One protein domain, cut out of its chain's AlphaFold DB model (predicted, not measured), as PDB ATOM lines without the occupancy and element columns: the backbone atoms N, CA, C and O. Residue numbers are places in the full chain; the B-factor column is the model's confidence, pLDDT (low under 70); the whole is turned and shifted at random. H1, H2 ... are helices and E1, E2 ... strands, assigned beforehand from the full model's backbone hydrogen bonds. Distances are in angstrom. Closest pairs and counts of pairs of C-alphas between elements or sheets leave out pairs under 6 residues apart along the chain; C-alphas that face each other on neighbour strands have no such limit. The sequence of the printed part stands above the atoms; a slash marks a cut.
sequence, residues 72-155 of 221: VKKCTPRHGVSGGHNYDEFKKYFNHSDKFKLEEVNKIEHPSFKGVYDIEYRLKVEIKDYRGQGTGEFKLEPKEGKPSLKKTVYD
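What this domain is: This is residues 72 to 155 of the 221 residues of the protein "EndoU_bacteria domain-containing protein" of Priestia endophytica (UniProt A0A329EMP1). A strongly twisted sheet of four strands is built along one long strand, E4, with E3 along one side of it and E6 and E5 one after the other along the other side. The one named helix, H1, packs on this sheet, and a small hairpin of E1 and E2 sits next to H1 and the sheet, with E2 coming close to E4 and E6. The printed part has 84 residues with six named strands and one named helix, in the order E1 E2 H1 E3 E4 E5 E6, and its class is mostly strand. The larger sheet is branched, and its neighbour pairs are antiparallel. The whole is only just compact, close to loose, with a radius of gyration of the C-alphas of 13.8 A, and it is elongated, spanning 50 by 27 by 18 A.

How they stand to each other: E4, residues 116 to 128, has three neighbours. E3, residues 101 to 109, lies on one side of it, beside residues 117 to 124; N 105 and O 120 are 2.8 A apart, within hydrogen-bond range. E5, residues 134 to 141, and E6, residues 149 to 154, lie on the other side, beside residues 122 to 128 and 116 to 122. N 125 and O 139 are within range at 2.9 A, and so are N 119 and O 151 at 2.8 A. E3, E4 and E5 form a meander, each strand the antiparallel neighbour of the one before. E3 bends by 62 degrees at residue 105 and E5 by 81 degrees at residue 137. E5 and E6 are apart. H1, residues 87 to 96, is on this sheet; its closest C-alphas to E3 are those of Phe 94 and Lys 101, 5.2 A apart, and to E6 those of Tyr 87 and Val 153, 5.4 A. In H1, 5 of 6 O i to N i+4 pairs are within hydrogen-bond range. E1, residues 74 to 76, and E2, residues 80 to 82, form an antiparallel hairpin, with N 80 and O 76 2.8 A apart. The closest C-alphas of E2 and E6 are those of Gly 80 and Leu 149, 6.2 A apart. E1 is apart from H1 and from E3, E4, E5 and E6.

Where its parts are: E4 measures 36.1 A, from C-alpha 116 at (-25.421, -12.451, -33.447) to C-alpha 128 at (2.648, -33.258, -24.533). E3 measures 22.4 A, E6 16.6 A, E5 16.3 A and H1 14.5 A. E1 begins at C-alpha 74, (-14.312, -22.874, -18.223).

The domain as a whole: The two C-alphas farthest apart are those of Ser 112 and Arg 131, 50.6 A. The printed part has no cut. No link is long; E3 to E4 and E5 to E6 are short, the others tight. The mean pLDDT of the printed part is 95.2, and no printed residue is under 70.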
ATOM      1  N   VAL A  72     -14.515 -15.901 -19.964       94.06
ATOM      2  CA  VAL A  72     -14.608 -17.366 -20.024       94.06
ATOM      3  C   VAL A  72     -13.890 -17.995 -18.828       94.06
ATOM      4  O   VAL A  72     -12.662 -18.007 -18.753       94.06
ATOM      5  N   LYS A  73     -14.659 -18.615 -17.927       92.94
ATOM      6  CA  LYS A  73     -14.121 -19.331 -16.753       92.94
ATOM      7  C   LYS A  73     -13.802 -20.802 -16.994       92.94
ATOM      8  O   LYS A  73     -13.041 -21.400 -16.237       92.94
ATOM      9  N   LYS A  74     -14.424 -21.427 -17.999       95.19
ATOM     10  CA  LYS A  74     -14.312 -22.874 -18.223       95.19
ATOM     11  C   LYS A  74     -14.308 -23.213 -19.706       95.19
ATOM     12  O   LYS A  74     -15.243 -22.889 -20.433       95.19
ATOM     13  N   CYS A  75     -13.293 -23.963 -20.121       96.50
ATOM     14  CA  CYS A  75     -13.223 -24.599 -21.428       96.50
ATOM     15  C   CYS A  75     -12.729 -26.039 -21.268       96.50
ATOM     16  O   CYS A  75     -11.794 -26.302 -20.505       96.50
ATOM     17  N   THR A  76     -13.349 -26.981 -21.973       95.44
ATOM     18  CA  THR A  76     -12.932 -28.391 -21.962       95.44
ATOM     19  C   THR A  76     -12.931 -28.959 -23.377       95.44
ATOM     20  O   THR A  76     -13.759 -28.528 -24.174       95.44
ATOM     21  N   PRO A  77     -12.107 -29.973 -23.694       92.62
ATOM     22  CA  PRO A  77     -12.118 -30.602 -25.019       92.62
ATOM     23  C   PRO A  77     -13.491 -31.142 -25.429       92.62
ATOM     24  O   PRO A  77     -13.878 -31.064 -26.586       92.62
ATOM     25  N   ARG A  78     -14.254 -31.652 -24.455       91.06
ATOM     26  CA  ARG A  78     -15.564 -32.261 -24.693       91.06
ATOM     27  C   ARG A  78     -16.675 -31.245 -24.963       91.06
ATOM     28  O   ARG A  78     -17.560 -31.526 -25.761       91.06
ATOM     29  N   HIS A  79     -16.677 -30.122 -24.247       93.12
ATOM     30  CA  HIS A  79     -17.796 -29.169 -24.257       93.12
ATOM     31  C   HIS A  79     -17.431 -27.796 -24.824       93.12
ATOM     32  O   HIS A  79     -18.292 -26.927 -24.911       93.12
ATOM     33  N   GLY A  80     -16.165 -27.576 -25.175       96.25
ATOM     34  CA  GLY A  80     -15.671 -26.261 -25.548       96.25
ATOM     35  C   GLY A  80     -15.818 -25.249 -24.417       96.25
ATOM     36  O   GLY A  80     -15.740 -25.596 -23.234       96.25
ATOM     37  N   VAL A  81     -16.010 -23.991 -24.807       97.06
ATOM     38  CA  VAL A  81     -16.200 -22.828 -23.935       97.06
ATOM     39  C   VAL A  81     -17.602 -22.822 -23.312       97.06
ATOM     40  O   VAL A  81     -18.613 -22.745 -24.015       97.06
ATOM     41  N   SER A  82     -17.659 -22.844 -21.980       95.06
ATOM     42  CA  SER A  82     -18.877 -22.620 -21.187       95.06
ATOM     43  C   SER A  82     -19.017 -21.135 -20.839       95.06
ATOM     44  O   SER A  82     -18.051 -20.527 -20.381       95.06
ATOM     45  N   GLY A  83     -20.208 -20.563 -21.040       94.94
ATOM     46  CA  GLY A  83     -20.436 -19.114 -20.927       94.94
ATOM     47  C   GLY A  83     -19.714 -18.333 -22.021       94.94
ATOM     48  O   GLY A  83     -19.457 -18.927 -23.057       94.94
ATOM     49  N   GLY A  84     -19.382 -17.055 -21.833       95.06
ATOM     50  CA  GLY A  84     -18.603 -16.278 -22.811       95.06
ATOM     51  C   GLY A  84     -19.303 -16.135 -24.163       95.06
ATOM     52  O   GLY A  84     -18.763 -16.529 -25.195       95.06
ATOM     53  N   HIS A  85     -20.545 -15.647 -24.141       98.00
ATOM     54  CA  HIS A  85     -21.312 -15.347 -25.350       98.00
ATOM     55  C   HIS A  85     -21.003 -13.943 -25.889       98.00
ATOM     56  O   HIS A  85     -21.327 -13.653 -27.034       98.00
ATOM     57  N   ASN A  86     -20.314 -13.096 -25.124       98.31
ATOM     58  CA  ASN A  86     -19.650 -11.910 -25.653       98.31
ATOM     59  C   ASN A  86     -18.479 -12.338 -26.562       98.31
ATOM     60  O   ASN A  86     -17.549 -13.012 -26.106       98.31
ATOM     61  N   TYR A  87     -18.509 -11.963 -27.846       97.81
ATOM     62  CA  TYR A  87     -17.508 -12.413 -28.821       97.81
ATOM     63  C   TYR A  87     -16.086 -11.926 -28.506       97.81
ATOM     64  O   TYR A  87     -15.112 -12.625 -28.801       97.81
ATOM     65  N   ASP A  88     -15.936 -10.757 -27.885       97.38
ATOM     66  CA  ASP A  88     -14.619 -10.265 -27.486       97.38
ATOM     67  C   ASP A  88     -14.054 -11.068 -26.319       97.38
ATOM     68  O   ASP A  88     -12.882 -11.444 -26.363       97.38
ATOM     69  N   GLU A  89     -14.884 -11.420 -25.337       97.25
ATOM     70  CA  GLU A  89     -14.472 -12.279 -24.223       97.25
ATOM     71  C   GLU A  89     -14.176 -13.715 -24.676       97.25
ATOM     72  O   GLU A  89     -13.193 -14.324 -24.239       97.25
ATOM     73  N   PHE A  90     -14.947 -14.225 -25.640       97.88
ATOM     74  CA  PHE A  90     -14.669 -15.497 -26.301       97.88
ATOM     75  C   PHE A  90     -13.287 -15.503 -26.973       97.88
ATOM     76  O   PHE A  90     -12.482 -16.394 -26.707       97.88
ATOM     77  N   LYS A  91     -12.962 -14.500 -27.803       97.19
ATOM     78  CA  LYS A  91     -11.639 -14.399 -28.455       97.19
ATOM     79  C   LYS A  91     -10.515 -14.176 -27.441       97.19
ATOM     80  O   LYS A  91      -9.454 -14.794 -27.537       97.19
ATOM     81  N   LYS A  92     -10.741 -13.301 -26.455       96.19
ATOM     82  CA  LYS A  92      -9.774 -12.961 -25.400       96.19
ATOM     83  C   LYS A  92      -9.328 -14.196 -24.626       96.19
ATOM     84  O   LYS A  92      -8.139 -14.315 -24.337       96.19
ATOM     85  N   TYR A  93     -10.240 -15.130 -24.358       96.56
ATOM     86  CA  TYR A  93      -9.903 -16.405 -23.734       96.56
ATOM     87  C   TYR A  93      -8.795 -17.151 -24.489       96.56
ATOM     88  O   TYR A  93      -7.787 -17.516 -23.892       96.56
ATOM     89  N   PHE A  94      -8.933 -17.335 -25.803       96.69
ATOM     90  CA  PHE A  94      -7.947 -18.077 -26.599       96.69
ATOM     91  C   PHE A  94      -6.641 -17.315 -26.810       96.69
ATOM     92  O   PHE A  94      -5.572 -17.926 -26.862       96.69
ATOM     93  N   ASN A  95      -6.706 -15.985 -26.877       94.31
ATOM     94  CA  ASN A  95      -5.514 -15.145 -26.982       94.31
ATOM     95  C   ASN A  95      -4.629 -15.242 -25.731       94.31
ATOM     96  O   ASN A  95      -3.410 -15.161 -25.845       94.31
ATOM     97  N   HIS A  96      -5.229 -15.444 -24.553       92.19
ATOM     98  CA  HIS A  96      -4.513 -15.529 -23.276       92.19
ATOM     99  C   HIS A  96      -4.407 -16.951 -22.704       92.19
ATOM    100  O   HIS A  96      -3.831 -17.132 -21.637       92.19
ATOM    101  N   SER A  97      -4.974 -17.962 -23.366       90.94
ATOM    102  CA  SER A  97      -4.903 -19.343 -22.887       90.94
ATOM    103  C   SER A  97      -3.597 -20.000 -23.322       90.94
ATOM    104  O   SER A  97      -3.304 -20.087 -24.517       90.94
ATOM    105  N   ASP A  98      -2.859 -20.553 -22.362       88.25
ATOM    106  CA  ASP A  98      -1.695 -21.412 -22.629       88.25
ATOM    107  C   ASP A  98      -2.100 -22.848 -22.990       88.25
ATOM    108  O   ASP A  98      -1.290 -23.642 -23.453       88.25
ATOM    109  N   LYS A  99      -3.373 -23.205 -22.774       91.31
ATOM    110  CA  LYS A  99      -3.873 -24.574 -22.939       91.31
ATOM    111  C   LYS A  99      -4.571 -24.805 -24.274       91.31
ATOM    112  O   LYS A  99      -4.483 -25.898 -24.828       91.31
ATOM    113  N   PHE A 100      -5.319 -23.813 -24.744       95.56
ATOM    114  CA  PHE A 100      -6.161 -23.937 -25.926       95.56
ATOM    115  C   PHE A 100      -5.965 -22.737 -26.838       95.56
ATOM    116  O   PHE A 100      -6.141 -21.600 -26.411       95.56
ATOM    117  N   LYS A 101      -5.683 -22.988 -28.115       95.75
ATOM    118  CA  LYS A 101      -5.758 -21.971 -29.167       95.75
ATOM    119  C   LYS A 101      -7.023 -22.178 -29.995       95.75
ATOM    120  O   LYS A 101      -7.510 -23.302 -30.121       95.75
ATOM    121  N   LEU A 102      -7.569 -21.090 -30.525       96.81
ATOM    122  CA  LEU A 102      -8.770 -21.134 -31.351       96.81
ATOM    123  C   LEU A 102      -8.413 -21.581 -32.770       96.81
ATOM    124  O   LEU A 102      -7.533 -21.002 -33.404       96.81
ATOM    125  N   GLU A 103      -9.122 -22.580 -33.279       96.44
ATOM    126  CA  GLU A 103      -9.291 -22.788 -34.713       96.44
ATOM    127  C   GLU A 103     -10.739 -22.442 -35.057       96.44
ATOM    128  O   GLU A 103     -11.649 -23.204 -34.735       96.44
ATOM    129  N   GLU A 104     -10.965 -21.279 -35.666       95.56
ATOM    130  CA  GLU A 104     -12.288 -20.919 -36.178       95.56
ATOM    131  C   GLU A 104     -12.517 -21.662 -37.500       95.56
ATOM    132  O   GLU A 104     -11.724 -21.536 -38.431       95.56
ATOM    133  N   VAL A 105     -13.569 -22.481 -37.551       96.50
ATOM    134  CA  VAL A 105     -13.940 -23.289 -38.723       96.50
ATOM    135  C   VAL A 105     -14.943 -22.533 -39.581       96.50
ATOM    136  O   VAL A 105     -14.830 -22.520 -40.803       96.50
ATOM    137  N   ASN A 106     -15.938 -21.916 -38.945       96.62
ATOM    138  CA  ASN A 106     -16.954 -21.131 -39.627       96.62
ATOM    139  C   ASN A 106     -17.573 -20.099 -38.678       96.62
ATOM    140  O   ASN A 106     -17.621 -20.303 -37.462       96.62
ATOM    141  N   LYS A 107     -18.111 -19.024 -39.250       96.81
ATOM    142  CA  LYS A 107     -18.863 -17.988 -38.546       96.81
ATOM    143  C   LYS A 107     -20.126 -17.671 -39.333       96.81
ATOM    144  O   LYS A 107     -20.071 -17.099 -40.416       96.81
ATOM    145  N   ILE A 108     -21.266 -18.051 -38.770       97.31
ATOM    146  CA  ILE A 108     -22.574 -17.951 -39.414       97.31
ATOM    147  C   ILE A 108     -23.347 -16.813 -38.756       97.31
ATOM    148  O   ILE A 108     -23.627 -16.876 -37.563       97.31
ATOM    149  N   GLU A 109     -23.695 -15.777 -39.514       97.19
ATOM    150  CA  GLU A 109     -24.518 -14.673 -39.009       97.19
ATOM    151  C   GLU A 109     -25.983 -15.088 -38.835       97.19
ATOM    152  O   GLU A 109     -26.533 -15.866 -39.621       97.19
ATOM    153  N   HIS A 110     -26.625 -14.566 -37.790       97.38
ATOM    154  CA  HIS A 110     -28.048 -14.763 -37.565       97.38
ATOM    155  C   HIS A 110     -28.844 -14.127 -38.721       97.38
ATOM    156  O   HIS A 110     -28.664 -12.943 -39.002       97.38
ATOM    157  N   PRO A 111     -29.791 -14.849 -39.353       94.81
ATOM    158  CA  PRO A 111     -30.461 -14.393 -40.579       94.81
ATOM    159  C   PRO A 111     -31.213 -13.059 -40.442       94.81
ATOM    160  O   PRO A 111     -31.359 -12.334 -41.419       94.81
ATOM    161  N   SER A 112     -31.713 -12.750 -39.243       94.44
ATOM    162  CA  SER A 112     -32.522 -11.548 -38.975       94.44
ATOM    163  C   SER A 112     -31.962 -10.597 -37.907       94.44
ATOM    164  O   SER A 112     -32.540  -9.536 -37.709       94.44
ATOM    165  N   PHE A 113     -30.861 -10.939 -37.223       95.44
ATOM    166  CA  PHE A 113     -30.313 -10.126 -36.125       95.44
ATOM    167  C   PHE A 113     -28.824  -9.890 -36.338       95.44
ATOM    168  O   PHE A 113     -27.986 -10.735 -36.028       95.44
ATOM    169  N   LYS A 114     -28.498  -8.710 -36.865       96.44
ATOM    170  CA  LYS A 114     -27.112  -8.286 -37.047       96.44
ATOM    171  C   LYS A 114     -26.376  -8.314 -35.707       96.44
ATOM    172  O   LYS A 114     -26.893  -7.828 -34.704       96.44
ATOM    173  N   GLY A 115     -25.154  -8.834 -35.712       96.81
ATOM    174  CA  GLY A 115     -24.327  -8.896 -34.512       96.81
ATOM    175  C   GLY A 115     -24.529 -10.145 -33.657       96.81
ATOM    176  O   GLY A 115     -23.884 -10.234 -32.622       96.81
ATOM    177  N   VAL A 116     -25.354 -11.114 -34.065       98.44
ATOM    178  CA  VAL A 116     -25.421 -12.451 -33.447       98.44
ATOM    179  C   VAL A 116     -24.867 -13.479 -34.427       98.44
ATOM    180  O   VAL A 116     -25.218 -13.462 -35.605       98.44
ATOM    181  N   TYR A 117     -24.004 -14.375 -33.954       98.12
ATOM    182  CA  TYR A 117     -23.312 -15.354 -34.792       98.12
ATOM    183  C   TYR A 117     -23.253 -16.721 -34.125       98.12
ATOM    184  O   TYR A 117     -22.997 -16.798 -32.929       98.12
ATOM    185  N   ASP A 118     -23.364 -17.793 -34.903       97.81
ATOM    186  CA  ASP A 118     -22.883 -19.112 -34.501       97.81
ATOM    187  C   ASP A 118     -21.436 -19.283 -34.967       97.81
ATOM    188  O   ASP A 118     -21.138 -19.250 -36.161       97.81
ATOM    189  N   ILE A 119     -20.535 -19.475 -34.006       97.81
ATOM    190  CA  ILE A 119     -19.140 -19.821 -34.249       97.81
ATOM    191  C   ILE A 119     -19.009 -21.337 -34.204       97.81
ATOM    192  O   ILE A 119     -19.289 -21.972 -33.181       97.81
ATOM    193  N   GLU A 120     -18.543 -21.911 -35.303       97.75
ATOM    194  CA  GLU A 120     -18.055 -23.277 -35.359       97.75
ATOM    195  C   GLU A 120     -16.539 -23.255 -35.194       97.75
ATOM    196  O   GLU A 120     -15.837 -22.546 -35.914       97.75
ATOM    197  N   TYR A 121     -16.017 -24.011 -34.234       97.94
ATOM    198  CA  TYR A 121     -14.599 -23.963 -33.895       97.94
ATOM    199  C   TYR A 121     -14.075 -25.296 -33.369       97.94
ATOM    200  O   TYR A 121     -14.832 -26.173 -32.942       97.94
ATOM    201  N   ARG A 122     -12.754 -25.443 -33.364       98.12
ATOM    202  CA  ARG A 122     -12.053 -26.500 -32.632       98.12
ATOM    203  C   ARG A 122     -10.991 -25.887 -31.734       98.12
ATOM    204  O   ARG A 122     -10.599 -24.726 -31.868       98.12
ATOM    205  N   LEU A 123     -10.544 -26.681 -30.775       97.69
ATOM    206  CA  LEU A 123      -9.461 -26.328 -29.876       97.69
ATOM    207  C   LEU A 123      -8.159 -26.899 -30.434       97.69
ATOM    208  O   LEU A 123      -8.024 -28.114 -30.565       97.69
ATOM    209  N   LYS A 124      -7.182 -26.040 -30.706       96.50
ATOM    210  CA  LYS A 124      -5.791 -26.446 -30.915       96.50
ATOM    211  C   LYS A 124      -5.134 -26.652 -29.554       96.50
ATOM    212  O   LYS A 124      -5.090 -25.726 -28.743       96.50
ATOM    213  N   VAL A 125      -4.656 -27.866 -29.299       94.94
ATOM    214  CA  VAL A 125      -4.004 -28.274 -28.048       94.94
ATOM    215  C   VAL A 125      -2.599 -28.743 -28.369       94.94
ATOM    216  O   VAL A 125      -2.435 -29.605 -29.232       94.94
ATOM    217  N   GLU A 126      -1.604 -28.204 -27.671       94.44
ATOM    218  CA  GLU A 126      -0.233 -28.687 -27.805       94.44
ATOM    219  C   GLU A 126      -0.135 -30.132 -27.300       94.44
ATOM    220  O   GLU A 126      -0.656 -30.485 -26.233       94.44
ATOM    221  N   ILE A 127       0.497 -30.984 -28.099       93.31
ATOM    222  CA  ILE A 127       0.789 -32.360 -27.731       93.31
ATOM    223  C   ILE A 127       1.880 -32.321 -26.663       93.31
ATOM    224  O   ILE A 127       2.855 -31.580 -26.756       93.31
ATOM    225  N   LYS A 128       1.677 -33.110 -25.610       92.06
ATOM    226  CA  LYS A 128       2.648 -33.258 -24.533       92.06
ATOM    227  C   LYS A 128       3.355 -34.594 -24.661       92.06
ATOM    228  O   LYS A 128       2.708 -35.598 -24.961       92.06
ATOM    229  N   ASP A 129       4.656 -34.595 -24.415       92.38
ATOM    230  CA  ASP A 129       5.447 -35.812 -24.309       92.38
ATOM    231  C   ASP A 129       5.072 -36.619 -23.048       92.38
ATOM    232  O   ASP A 129       4.227 -36.222 -22.237       92.38
ATOM    233  N   TYR A 130       5.727 -37.764 -22.851       93.25
ATOM    234  CA  TYR A 130       5.491 -38.625 -21.685       93.25
ATOM    235  C   TYR A 130       5.864 -37.970 -20.340       93.25
ATOM    236  O   TYR A 130       5.456 -38.462 -19.289       93.25
ATOM    237  N   ARG A 131       6.625 -36.866 -20.356       93.69
ATOM    238  CA  ARG A 131       7.010 -36.065 -19.184       93.69
ATOM    239  C   ARG A 131       6.069 -34.875 -18.962       93.69
ATOM    240  O   ARG A 131       6.236 -34.140 -17.991       93.69
ATOM    241  N   GLY A 132       5.081 -34.677 -19.836       89.12
ATOM    242  CA  GLY A 132       4.133 -33.568 -19.778       89.12
ATOM    243  C   GLY A 132       4.646 -32.248 -20.370       89.12
ATOM    244  O   GLY A 132       3.965 -31.224 -20.204       89.12
ATOM    245  N   GLN A 133       5.802 -32.259 -21.040       91.25
ATOM    246  CA  GLN A 133       6.392 -31.105 -21.724       91.25
ATOM    247  C   GLN A 133       5.794 -30.948 -23.125       91.25
ATOM    248  O   GLN A 133       5.470 -31.939 -23.773       91.25
ATOM    249  N   GLY A 134       5.607 -29.704 -23.570       90.25
ATOM    250  CA  GLY A 134       5.089 -29.407 -24.907       90.25
ATOM    251  C   GLY A 134       6.073 -29.837 -25.993       90.25
ATOM    252  O   GLY A 134       7.274 -29.599 -25.867       90.25
ATOM    253  N   THR A 135       5.577 -30.504 -27.033       93.12
ATOM    254  CA  THR A 135       6.408 -30.974 -28.154       93.12
ATOM    255  C   THR A 135       6.539 -29.933 -29.267       93.12
ATOM    256  O   THR A 135       7.271 -30.164 -30.224       93.12
ATOM    257  N   GLY A 136       5.810 -28.813 -29.193       91.38
ATOM    258  CA  GLY A 136       5.634 -27.869 -30.299       91.38
ATOM    259  C   GLY A 136       4.648 -28.336 -31.380       91.38
ATOM    260  O   GLY A 136       4.264 -27.543 -32.240       91.38
ATOM    261  N   GLU A 137       4.195 -29.592 -31.337       93.88
ATOM    262  CA  GLU A 137       3.160 -30.112 -32.232       93.88
ATOM    263  C   GLU A 137       1.765 -29.893 -31.646       93.88
ATOM    264  O   GLU A 137       1.568 -29.894 -30.430       93.88
ATOM    265  N   PHE A 138       0.759 -29.746 -32.507       94.38
ATOM    266  CA  PHE A 138      -0.614 -29.466 -32.090       94.38
ATOM    267  C   PHE A 138      -1.587 -30.495 -32.645       94.38
ATOM    268  O   PHE A 138      -1.482 -30.932 -33.788       94.38
ATOM    269  N   LYS A 139      -2.606 -30.812 -31.845       94.81
ATOM    270  CA  LYS A 139      -3.780 -31.578 -32.269       94.81
ATOM    271  C   LYS A 139      -5.054 -30.747 -32.156       94.81
ATOM    272  O   LYS A 139      -5.124 -29.807 -31.364       94.81
ATOM    273  N   LEU A 140      -6.069 -31.132 -32.926       96.50
ATOM    274  CA  LEU A 140      -7.406 -30.540 -32.878       96.50
ATOM    275  C   LEU A 140      -8.331 -31.358 -31.978       96.50
ATOM    276  O   LEU A 140      -8.360 -32.589 -32.047       96.50
ATOM    277  N   GLU A 141      -9.102 -30.657 -31.153       96.00
ATOM    278  CA  GLU A 141     -10.162 -31.216 -30.322       96.00
ATOM    279  C   GLU A 141     -11.465 -30.428 -30.546       96.00
ATOM    280  O   GLU A 141     -11.532 -29.248 -30.184       96.00
ATOM    281  N   PRO A 142     -12.523 -31.042 -31.105       95.19
ATOM    282  CA  PRO A 142     -12.582 -32.388 -31.685       95.19
ATOM    283  C   PRO A 142     -11.621 -32.574 -32.871       95.19
ATOM    284  O   PRO A 142     -11.185 -31.601 -33.469       95.19
ATOM    285  N   LYS A 143     -11.291 -33.821 -33.227       93.94
ATOM    286  CA  LYS A 143     -10.440 -34.111 -34.396       93.94
ATOM    287  C   LYS A 143     -11.094 -33.655 -35.704       93.94
ATOM    288  O   LYS A 143     -12.318 -33.560 -35.801       93.94
ATOM    289  N   GLU A 144     -10.282 -33.455 -36.734       88.56
ATOM    290  CA  GLU A 144     -10.781 -33.226 -38.090       88.56
ATOM    291  C   GLU A 144     -11.698 -34.377 -38.550       88.56
ATOM    292  O   GLU A 144     -11.531 -35.533 -38.151       88.56
ATOM    293  N   GLY A 145     -12.748 -34.043 -39.303       88.69
ATOM    294  CA  GLY A 145     -13.812 -34.983 -39.677       88.69
ATOM    295  C   GLY A 145     -14.822 -35.313 -38.565       88.69
ATOM    296  O   GLY A 145     -15.837 -35.954 -38.838       88.69
ATOM    297  N   LYS A 146     -14.608 -34.868 -37.316       94.25
ATOM    298  CA  LYS A 146     -15.657 -34.852 -36.283       94.25
ATOM    299  C   LYS A 146     -16.393 -33.507 -36.278       94.25
ATOM    300  O   LYS A 146     -15.798 -32.494 -36.661       94.25
ATOM    301  N   PRO A 147     -17.667 -33.479 -35.834       95.12
ATOM    302  CA  PRO A 147     -18.400 -32.230 -35.668       95.12
ATOM    303  C   PRO A 147     -17.613 -31.245 -34.802       95.12
ATOM    304  O   PRO A 147     -17.123 -31.613 -33.733       95.12
ATOM    305  N   SER A 148     -17.480 -30.011 -35.283       95.88
ATOM    306  CA  SER A 148     -16.869 -28.900 -34.555       95.88
ATOM    307  C   SER A 148     -17.691 -28.534 -33.316       95.88
ATOM    308  O   SER A 148     -18.879 -28.852 -33.197       95.88
ATOM    309  N   LEU A 149     -17.047 -27.849 -32.372       97.38
ATOM    310  CA  LEU A 149     -17.744 -27.206 -31.266       97.38
ATOM    311  C   LEU A 149     -18.542 -26.028 -31.817       97.38
ATOM    312  O   LEU A 149     -18.090 -25.342 -32.731       97.38
ATOM    313  N   LYS A 150     -19.714 -25.785 -31.235       96.62
ATOM    314  CA  LYS A 150     -20.597 -24.692 -31.640       96.62
ATOM    315  C   LYS A 150     -20.838 -23.738 -30.493       96.62
ATOM    316  O   LYS A 150     -20.948 -24.165 -29.340       96.62
ATOM    317  N   LYS A 151     -20.930 -22.451 -30.813       96.69
ATOM    318  CA  LYS A 151     -21.274 -21.429 -29.839       96.69
ATOM    319  C   LYS A 151     -21.937 -20.223 -30.475       96.69
ATOM    320  O   LYS A 151     -21.333 -19.584 -31.326       96.69
ATOM    321  N   THR A 152     -23.116 -19.865 -29.983       98.06
ATOM    322  CA  THR A 152     -23.745 -18.594 -30.335       98.06
ATOM    323  C   THR A 152     -23.103 -17.469 -29.532       98.06
ATOM    324  O   THR A 152     -22.978 -17.576 -28.312       98.06
ATOM    325  N   VAL A 153     -22.675 -16.405 -30.196       98.31
ATOM    326  CA  VAL A 153     -22.061 -15.215 -29.599       98.31
ATOM    327  C   VAL A 153     -22.743 -13.959 -30.127       98.31
ATOM    328  O   VAL A 153     -23.319 -13.977 -31.214       98.31
ATOM    329  N   TYR A 154     -22.644 -12.860 -29.387       98.38
ATOM    330  CA  TYR A 154     -22.990 -11.528 -29.869       98.38
ATOM    331  C   TYR A 154     -21.739 -10.648 -29.987       98.38
ATOM    332  O   TYR A 154     -20.767 -10.816 -29.244       98.38
ATOM    333  N   ASP A 155     -21.758  -9.716 -30.933       98.06
ATOM    334  CA  ASP A 155     -20.737  -8.689 -31.102       98.06
ATOM    335  C   ASP A 155     -21.065  -7.486 -30.201       98.06
ATOM    336  O   ASP A 155     -22.052  -6.785 -30.462       98.06
TER     337      ASP A 155